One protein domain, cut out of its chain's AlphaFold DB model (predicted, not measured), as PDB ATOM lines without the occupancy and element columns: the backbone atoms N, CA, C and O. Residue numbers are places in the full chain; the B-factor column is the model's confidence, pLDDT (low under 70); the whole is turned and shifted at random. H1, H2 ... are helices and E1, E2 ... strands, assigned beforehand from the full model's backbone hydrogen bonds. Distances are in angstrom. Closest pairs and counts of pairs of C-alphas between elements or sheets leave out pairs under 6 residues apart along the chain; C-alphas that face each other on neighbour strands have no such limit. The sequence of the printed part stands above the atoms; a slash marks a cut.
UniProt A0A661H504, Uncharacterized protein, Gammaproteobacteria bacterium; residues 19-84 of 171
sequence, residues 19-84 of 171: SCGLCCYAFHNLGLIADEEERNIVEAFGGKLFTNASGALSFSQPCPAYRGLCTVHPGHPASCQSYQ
ATOM      1  N   SER A  19      43.706 -36.172  38.434       87.81
ATOM      2  CA  SER A  19      42.806 -36.183  39.596       87.81
ATOM      3  C   SER A  19      41.634 -35.205  39.447       87.81
ATOM      4  O   SER A  19      40.548 -35.441  39.976       87.81
ATOM      5  N   CYS A  20      41.828 -34.100  38.727       91.94
ATOM      6  CA  CYS A  20      40.860 -33.021  38.573       91.94
ATOM      7  C   CYS A  20      39.675 -33.434  37.708       91.94
ATOM      8  O   CYS A  20      38.545 -33.432  38.185       91.94
ATOM      9  N   GLY A  21      39.903 -33.801  36.448       88.69
ATOM     10  CA  GLY A  21      38.852 -34.294  35.558       88.69
ATOM     11  C   GLY A  21      37.713 -33.324  35.219       88.69
ATOM     12  O   GLY A  21      36.907 -33.670  34.370       88.69
ATOM     13  N   LEU A  22      37.617 -32.122  35.802       89.19
ATOM     14  CA  LEU A  22      36.478 -31.218  35.578       89.19
ATOM     15  C   LEU A  22      36.286 -30.860  34.092       89.19
ATOM     16  O   LEU A  22      35.156 -30.797  33.627       89.19
ATOM     17  N   CYS A  23      37.368 -30.741  33.315       86.06
ATOM     18  CA  CYS A  23      37.301 -30.550  31.856       86.06
ATOM     19  C   CYS A  23      36.760 -31.770  31.090       86.06
ATOM     20  O   CYS A  23      36.334 -31.634  29.953       86.06
ATOM     21  N   CYS A  24      36.810 -32.954  31.699       85.56
ATOM     22  CA  CYS A  24      36.373 -34.215  31.112       85.56
ATOM     23  C   CYS A  24      34.913 -34.568  31.438       85.56
ATOM     24  O   CYS A  24      34.379 -35.492  30.833       85.56
ATOM     25  N   TYR A  25      34.283 -33.934  32.434       81.50
ATOM     26  CA  TYR A  25      32.913 -34.297  32.831       81.50
ATOM     27  C   TYR A  25      31.998 -33.122  33.193       81.50
ATOM     28  O   TYR A  25      30.787 -33.294  33.139       81.50
ATOM     29  N   ALA A  26      32.544 -31.960  33.568       77.06
ATOM     30  CA  ALA A  26      31.760 -30.822  34.059       77.06
ATOM     31  C   ALA A  26      31.861 -29.575  33.172       77.06
ATOM     32  O   ALA A  26      30.910 -28.800  33.127       77.06
ATOM     33  N   PHE A  27      32.992 -29.362  32.488       77.50
ATOM     34  CA  PHE A  27      33.212 -28.201  31.627       77.50
ATOM     35  C   PHE A  27      33.213 -28.587  30.156       77.50
ATOM     36  O   PHE A  27      33.835 -29.574  29.760       77.50
ATOM     37  N   HIS A  28      32.599 -27.738  29.337       66.31
ATOM     38  CA  HIS A  28      32.716 -27.808  27.889       66.31
ATOM     39  C   HIS A  28      34.005 -27.116  27.432       66.31
ATOM     40  O   HIS A  28      34.006 -25.964  27.010       66.31
ATOM     41  N   ASN A  29      35.124 -27.829  27.510       60.59
ATOM     42  CA  ASN A  29      36.268 -27.516  26.663       60.59
ATOM     43  C   ASN A  29      36.229 -28.534  25.530       60.59
ATOM     44  O   ASN A  29      36.658 -29.674  25.706       60.59
ATOM     45  N   LEU A  30      35.621 -28.160  24.404       62.38
ATOM     46  CA  LEU A  30      35.613 -29.007  23.217       62.38
ATOM     47  C   LEU A  30      37.066 -29.239  22.809       62.38
ATOM     48  O   LEU A  30      37.749 -28.310  22.381       62.38
ATOM     49  N   GLY A  31      37.551 -30.464  23.017       68.19
ATOM     50  CA  GLY A  31      38.874 -30.861  22.571       68.19
ATOM     51  C   GLY A  31      38.869 -30.821  21.053       68.19
ATOM     52  O   GLY A  31      38.228 -31.652  20.406       68.19
ATOM     53  N   LEU A  32      39.499 -29.786  20.508       80.31
ATOM     54  CA  LEU A  32      39.693 -29.645  19.077       80.31
ATOM     55  C   LEU A  32      40.607 -30.772  18.622       80.31
ATOM     56  O   LEU A  32      41.632 -31.021  19.247       80.31
ATOM     57  N   ILE A  33      40.231 -31.442  17.545       84.38
ATOM     58  CA  ILE A  33      41.072 -32.453  16.921       84.38
ATOM     59  C   ILE A  33      41.956 -31.726  15.919       84.38
ATOM     60  O   ILE A  33      41.463 -31.227  14.905       84.38
ATOM     61  N   ALA A  34      43.242 -31.617  16.244       84.44
ATOM     62  CA  ALA A  34      44.212 -30.882  15.446       84.44
ATOM     63  C   ALA A  34      44.629 -31.651  14.183       84.44
ATOM     64  O   ALA A  34      44.859 -31.035  13.142       84.44
ATOM     65  N   ASP A  35      44.706 -32.980  14.266       89.38
ATOM     66  CA  ASP A  35      45.194 -33.845  13.192       89.38
ATOM     67  C   ASP A  35      44.605 -35.273  13.244       89.38
ATOM     68  O   ASP A  35      43.759 -35.613  14.077       89.38
ATOM     69  N   GLU A  36      45.024 -36.112  12.294       92.38
ATOM     70  CA  GLU A  36      44.571 -37.502  12.169       92.38
ATOM     71  C   GLU A  36      45.088 -38.401  13.305       92.38
ATOM     72  O   GLU A  36      44.418 -39.358  13.690       92.38
ATOM     73  N   GLU A  37      46.260 -38.109  13.872       91.94
ATOM     74  CA  GLU A  37      46.800 -38.873  15.001       91.94
ATOM     75  C   GLU A  37      45.924 -38.665  16.239       91.94
ATOM     76  O   GLU A  37      45.500 -39.626  16.887       91.94
ATOM     77  N   GLU A  38      45.568 -37.415  16.512       91.00
ATOM     78  CA  GLU A  38      44.643 -37.057  17.573       91.00
ATOM     79  C   GLU A  38      43.260 -37.680  17.361       91.00
ATOM     80  O   GLU A  38      42.684 -38.218  18.312       91.00
ATOM     81  N   ARG A  39      42.756 -37.690  16.118       93.69
ATOM     82  CA  ARG A  39      41.512 -38.394  15.779       93.69
ATOM     83  C   ARG A  39      41.579 -39.863  16.192       93.69
ATOM     84  O   ARG A  39      40.694 -40.326  16.911       93.69
ATOM     85  N   ASN A  40      42.632 -40.566  15.783       93.81
ATOM     86  CA  ASN A  40      42.802 -41.990  16.063       93.81
ATOM     87  C   ASN A  40      42.837 -42.273  17.572       93.81
ATOM     88  O   ASN A  40      42.216 -43.229  18.037       93.81
ATOM     89  N   ILE A  41      43.522 -41.430  18.354       93.00
ATOM     90  CA  ILE A  41      43.554 -41.552  19.821       93.00
ATOM     91  C   ILE A  41      42.145 -41.382  20.399       93.00
ATOM     92  O   ILE A  41      41.728 -42.177  21.244       93.00
ATOM     93  N   VAL A  42      41.410 -40.364  19.943       92.19
ATOM     94  CA  VAL A  42      40.048 -40.077  20.407       92.19
ATOM     95  C   VAL A  42      39.093 -41.230  20.119       92.19
ATOM     96  O   VAL A  42      38.374 -41.673  21.018       92.19
ATOM     97  N   GLU A  43      39.107 -41.755  18.899       93.69
ATOM     98  CA  GLU A  43      38.273 -42.893  18.516       93.69
ATOM     99  C   GLU A  43      38.656 -44.163  19.287       93.69
ATOM    100  O   GLU A  43      37.772 -44.896  19.737       93.69
ATOM    101  N   ALA A  44      39.952 -44.392  19.538       94.31
ATOM    102  CA  ALA A  44      40.438 -45.563  20.268       94.31
ATOM    103  C   ALA A  44      39.916 -45.642  21.712       94.31
ATOM    104  O   ALA A  44      39.681 -46.742  22.218       94.31
ATOM    105  N   PHE A  45      39.691 -44.504  22.379       91.81
ATOM    106  CA  PHE A  45      39.051 -44.485  23.702       91.81
ATOM    107  C   PHE A  45      37.521 -44.317  23.652       91.81
ATOM    108  O   PHE A  45      36.878 -44.207  24.699       91.81
ATOM    109  N   GLY A  46      36.927 -44.339  22.455       92.06
ATOM    110  CA  GLY A  46      35.481 -44.295  22.233       92.06
ATOM    111  C   GLY A  46      34.880 -42.888  22.185       92.06
ATOM    112  O   GLY A  46      33.675 -42.737  22.397       92.06
ATOM    113  N   GLY A  47      35.692 -41.852  21.960       89.75
ATOM    114  CA  GLY A  47      35.216 -40.483  21.778       89.75
ATOM    115  C   GLY A  47      34.347 -40.354  20.526       89.75
ATOM    116  O   GLY A  47      34.701 -40.853  19.462       89.75
ATOM    117  N   LYS A  48      33.197 -39.680  20.643       88.69
ATOM    118  CA  LYS A  48      32.326 -39.418  19.491       88.69
ATOM    119  C   LYS A  48      32.736 -38.116  18.827       88.69
ATOM    120  O   LYS A  48      32.721 -37.071  19.475       88.69
ATOM    121  N   LEU A  49      33.073 -38.194  17.548       90.50
ATOM    122  CA  LEU A  49      33.501 -37.050  16.758       90.50
ATOM    123  C   LEU A  49      32.310 -36.269  16.213       90.50
ATOM    124  O   LEU A  49      31.293 -36.855  15.842       90.50
ATOM    125  N   PHE A  50      32.449 -34.952  16.130       89.00
ATOM    126  CA  PHE A  50      31.482 -34.079  15.477       89.00
ATOM    127  C   PHE A  50      32.140 -32.773  15.024       89.00
ATOM    128  O   PHE A  50      33.205 -32.393  15.510       89.00
ATOM    129  N   THR A  51      31.489 -32.064  14.109       89.56
ATOM    130  CA  THR A  51      31.898 -30.714  13.711       89.56
ATOM    131  C   THR A  51      31.184 -29.701  14.596       89.56
ATOM    132  O   THR A  51      29.954 -29.681  14.641       89.56
ATOM    133  N   ASN A  52      31.940 -28.879  15.322       85.19
ATOM    134  CA  ASN A  52      31.366 -27.868  16.206       85.19
ATOM    135  C   ASN A  52      30.828 -26.650  15.422       85.19
ATOM    136  O   ASN A  52      30.980 -26.550  14.203       85.19
ATOM    137  N   ALA A  53      30.224 -25.689  16.127       83.06
ATOM    138  CA  ALA A  53      29.639 -24.491  15.513       83.06
ATOM    139  C   ALA A  53      30.655 -23.609  14.758       83.06
ATOM    140  O   ALA A  53      30.262 -22.868  13.860       83.06
ATOM    141  N   SER A  54      31.950 -23.692  15.084       84.75
ATOM    142  CA  SER A  54      33.012 -22.981  14.362       84.75
ATOM    143  C   SER A  54      33.543 -23.756  13.151       84.75
ATOM    144  O   SER A  54      34.510 -23.321  12.533       84.75
ATOM    145  N   GLY A  55      32.966 -24.918  12.824       86.94
ATOM    146  CA  GLY A  55      33.419 -25.775  11.729       86.94
ATOM    147  C   GLY A  55      34.632 -26.648  12.066       86.94
ATOM    148  O   GLY A  55      35.147 -27.328  11.181       86.94
ATOM    149  N   ALA A  56      35.098 -26.653  13.318       88.00
ATOM    150  CA  ALA A  56      36.252 -27.444  13.729       88.00
ATOM    151  C   ALA A  56      35.833 -28.856  14.157       88.00
ATOM    152  O   ALA A  56      34.819 -29.044  14.838       88.00
ATOM    153  N   LEU A  57      36.643 -29.853  13.792       90.12
ATOM    154  CA  LEU A  57      36.452 -31.219  14.259       90.12
ATOM    155  C   LEU A  57      36.724 -31.278  15.767       90.12
ATOM    156  O   LEU A  57      37.743 -30.790  16.251       90.12
ATOM    157  N   SER A  58      35.780 -31.830  16.515       88.75
ATOM    158  CA  SER A  58      35.789 -31.907  17.975       88.75
ATOM    159  C   SER A  58      35.286 -33.276  18.427       88.75
ATOM    160  O   SER A  58      34.759 -34.049  17.624       88.75
ATOM    161  N   PHE A  59      35.403 -33.572  19.721       87.38
ATOM    162  CA  PHE A  59      34.786 -34.758  20.313       87.38
ATOM    163  C   PHE A  59      33.905 -34.439  21.517       87.38
ATOM    164  O   PHE A  59      34.127 -33.466  22.241       87.38
ATOM    165  N   SER A  60      32.865 -35.253  21.703       80.25
ATOM    166  CA  SER A  60      31.826 -35.025  22.708       80.25
ATOM    167  C   SER A  60      32.344 -35.212  24.133       80.25
ATOM    168  O   SER A  60      33.022 -36.203  24.421       80.25
ATOM    169  N   GLN A  61      31.923 -34.327  25.034       79.62
ATOM    170  CA  GLN A  61      31.989 -34.540  26.479       79.62
ATOM    171  C   GLN A  61      30.633 -35.078  26.988       79.62
ATOM    172  O   GLN A  61      29.613 -34.787  26.366       79.62
ATOM    173  N   PRO A  62      30.579 -35.841  28.099       83.44
ATOM    174  CA  PRO A  62      31.698 -36.274  28.939       83.44
ATOM    175  C   PRO A  62      32.676 -37.218  28.230       83.44
ATOM    176  O   PRO A  62      32.276 -38.072  27.440       83.44
ATOM    177  N   CYS A  63      33.966 -37.079  28.529       87.50
ATOM    178  CA  CYS A  63      35.030 -37.884  27.946       87.50
ATOM    179  C   CYS A  63      34.881 -39.365  28.348       87.50
ATOM    180  O   CYS A  63      34.920 -39.678  29.544       87.50
ATOM    181  N   PRO A  64      34.797 -40.309  27.392       88.38
ATOM    182  CA  PRO A  64      34.620 -41.729  27.705       88.38
ATOM    183  C   PRO A  64      35.841 -42.368  28.384       88.38
ATOM    184  O   PRO A  64      35.705 -43.372  29.090       88.38
ATOM    185  N   ALA A  65      37.024 -41.761  28.247       89.75
ATOM    186  CA  ALA A  65      38.226 -42.178  28.960       89.75
ATOM    187  C   ALA A  65      38.232 -41.769  30.448       89.75
ATOM    188  O   ALA A  65      39.126 -42.192  31.188       89.75
ATOM    189  N   TYR A  66      37.282 -40.947  30.908       88.69
ATOM    190  CA  TYR A  66      37.208 -40.510  32.299       88.69
ATOM    191  C   TYR A  66      36.356 -41.464  33.145       88.69
ATOM    192  O   TYR A  66      35.150 -41.598  32.952       88.69
ATOM    193  N   ARG A  67      36.985 -42.111  34.133       87.00
ATOM    194  CA  ARG A  67      36.324 -43.000  35.114       87.00
ATOM    195  C   ARG A  67      36.725 -42.624  36.539       87.00
ATOM    196  O   ARG A  67      37.317 -43.416  37.264       87.00
ATOM    197  N   GLY A  68      36.509 -41.357  36.891       84.44
ATOM    198  CA  GLY A  68      37.038 -40.740  38.118       84.44
ATOM    199  C   GLY A  68      38.498 -40.279  38.003       84.44
ATOM    200  O   GLY A  68      38.930 -39.428  38.772       84.44
ATOM    201  N   LEU A  69      39.224 -40.782  37.001       88.88
ATOM    202  CA  LEU A  69      40.537 -40.324  36.550       88.88
ATOM    203  C   LEU A  69      40.673 -40.535  35.035       88.88
ATOM    204  O   LEU A  69      39.912 -41.310  34.446       88.88
ATOM    205  N   CYS A  70      41.641 -39.867  34.404       89.12
ATOM    206  CA  CYS A  70      41.965 -40.090  32.990       89.12
ATOM    207  C   CYS A  70      42.666 -41.445  32.799       89.12
ATOM    208  O   CYS A  70      43.771 -41.653  33.307       89.12
ATOM    209  N   THR A  71      42.026 -42.364  32.071       90.81
ATOM    210  CA  THR A  71      42.532 -43.736  31.860       90.81
ATOM    211  C   THR A  71      43.566 -43.858  30.741       90.81
ATOM    212  O   THR A  71      44.284 -44.851  30.700       90.81
ATOM    213  N   VAL A  72      43.691 -42.844  29.881       90.81
ATOM    214  CA  VAL A  72      44.615 -42.846  28.732       90.81
ATOM    215  C   VAL A  72      45.904 -42.058  28.982       90.81
ATOM    216  O   VAL A  72      46.736 -41.958  28.096       90.81
ATOM    217  N   HIS A  73      46.115 -41.504  30.179       86.00
ATOM    218  CA  HIS A  73      47.344 -40.767  30.497       86.00
ATOM    219  C   HIS A  73      48.583 -41.691  30.520       86.00
ATOM    220  O   HIS A  73      48.518 -42.738  31.170       86.00
ATOM    221  N   PRO A  74      49.740 -41.307  29.932       86.38
ATOM    222  CA  PRO A  74      50.043 -40.032  29.255       86.38
ATOM    223  C   PRO A  74      49.688 -39.984  27.758       86.38
ATOM    224  O   PRO A  74      49.855 -38.943  27.138       86.38
ATOM    225  N   GLY A  75      49.177 -41.065  27.169       87.75
ATOM    226  CA  GLY A  75      48.745 -41.133  25.764       87.75
ATOM    227  C   GLY A  75      47.422 -40.419  25.458       87.75
ATOM    228  O   GLY A  75      46.668 -40.871  24.602       87.75
ATOM    229  N   HIS A  76      47.095 -39.346  26.178       89.19
ATOM    230  CA  HIS A  76      45.901 -38.558  25.892       89.19
ATOM    231  C   HIS A  76      46.141 -37.589  24.720       89.19
ATOM    232  O   HIS A  76      47.289 -37.215  24.471       89.19
ATOM    233  N   PRO A  77      45.068 -37.135  24.043       89.06
ATOM    234  CA  PRO A  77      45.143 -36.236  22.890       89.06
ATOM    235  C   PRO A  77      46.017 -34.988  23.104       89.06
ATOM    236  O   PRO A  77      46.101 -34.471  24.227       89.06
ATOM    237  N   ALA A  78      46.623 -34.474  22.029       86.81
ATOM    238  CA  ALA A  78      47.471 -33.279  22.052       86.81
ATOM    239  C   ALA A  78      46.708 -32.019  22.508       86.81
ATOM    240  O   ALA A  78      47.242 -31.197  23.257       86.81
ATOM    241  N   SER A  79      45.426 -31.894  22.160       85.81
ATOM    242  CA  SER A  79      44.527 -30.862  22.694       85.81
ATOM    243  C   SER A  79      44.407 -30.925  24.218       85.81
ATOM    244  O   SER A  79      44.467 -29.900  24.895       85.81
ATOM    245  N   CYS A  80      44.325 -32.130  24.789       87.19
ATOM    246  CA  CYS A  80      44.299 -32.325  26.239       87.19
ATOM    247  C   CYS A  80      45.658 -32.014  26.888       87.19
ATOM    248  O   CYS A  80      45.687 -31.565  28.029       87.19
ATOM    249  N   GLN A  81      46.776 -32.248  26.183       85.88
ATOM    250  CA  GLN A  81      48.130 -31.906  26.656       85.88
ATOM    251  C   GLN A  81      48.387 -30.397  26.657       85.88
ATOM    252  O   GLN A  81      49.008 -29.871  27.579       85.88
ATOM    253  N   SER A  82      47.926 -29.706  25.616       85.19
ATOM    254  CA  SER A  82      48.154 -28.270  25.431       85.19
ATOM    255  C   SER A  82      47.216 -27.403  26.270       85.19
ATOM    256  O   SER A  82      47.579 -26.284  26.643       85.19
ATOM    257  N   TYR A  83      46.029 -27.906  26.615       86.75
ATOM    258  CA  TYR A  83      45.087 -27.178  27.452       86.75
ATOM    259  C   TYR A  83      45.595 -27.027  28.894       86.75
ATOM    260  O   TYR A  83      45.809 -27.999  29.616       86.75
ATOM    261  N   GLN A  84      45.709 -25.778  29.353       89.38
ATOM    262  CA  GLN A  84      46.073 -25.460  30.732       89.38
ATOM    263  C   GLN A  84      45.075 -24.481  31.341       89.38
ATOM    264  O   GLN A  84      45.190 -23.273  31.126       89.38
TER     265      GLN A  84
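This is residues 19 to 84 of the 171 residues of an uncharacterized protein of Gammaproteobacteria bacterium (UniProt A0A661H504). This domain has little regular structure: a rounded, loop-rich body with the small hairpin E1-E2 towards one end, H1 towards the other, and H2 and H3 among the loops. The 66 printed residues hold H1, H2, E1, E2 and H3 in that order, class mixed, with 24 residues in named elements; the sheet E1 - E2 is antiparallel. It is compact, radius of gyration of the C-alphas 10.8 A, spanning 31 by 22 by 21 A.

E1, residues 49 to 51, begins at C-alpha (33.501, -37.050, 16.758); E2 is residues 57 to 59; each is 7.2 A long. H2, residues 36 to 44, is 12.2 A; H1, 22 to 25, 5.5 A; H3, 78 to 82, 6.1 A, ends at (48.154, -28.270, 25.431).

In the hairpin, N 50 and O 58 are 2.9 A apart, within hydrogen-bond range. The closest C-alphas of H2 and E2, Val 42 and Phe 59, are 7.5 A apart. H2 and H3 are close but not clearly touching, closest C-alphas Glu 38 and Ala 78, 6.5 A. H1 and H2 are apart. Every O i to N i+4 pair is within range in H2 and H3; H1 is too short for one.

Ser 19 and Gly 55 have the farthest C-alphas, 31.2 A. The printed part has no cut. E2 to H3 is a long link. Residues 28 to 31 have pLDDT under 70.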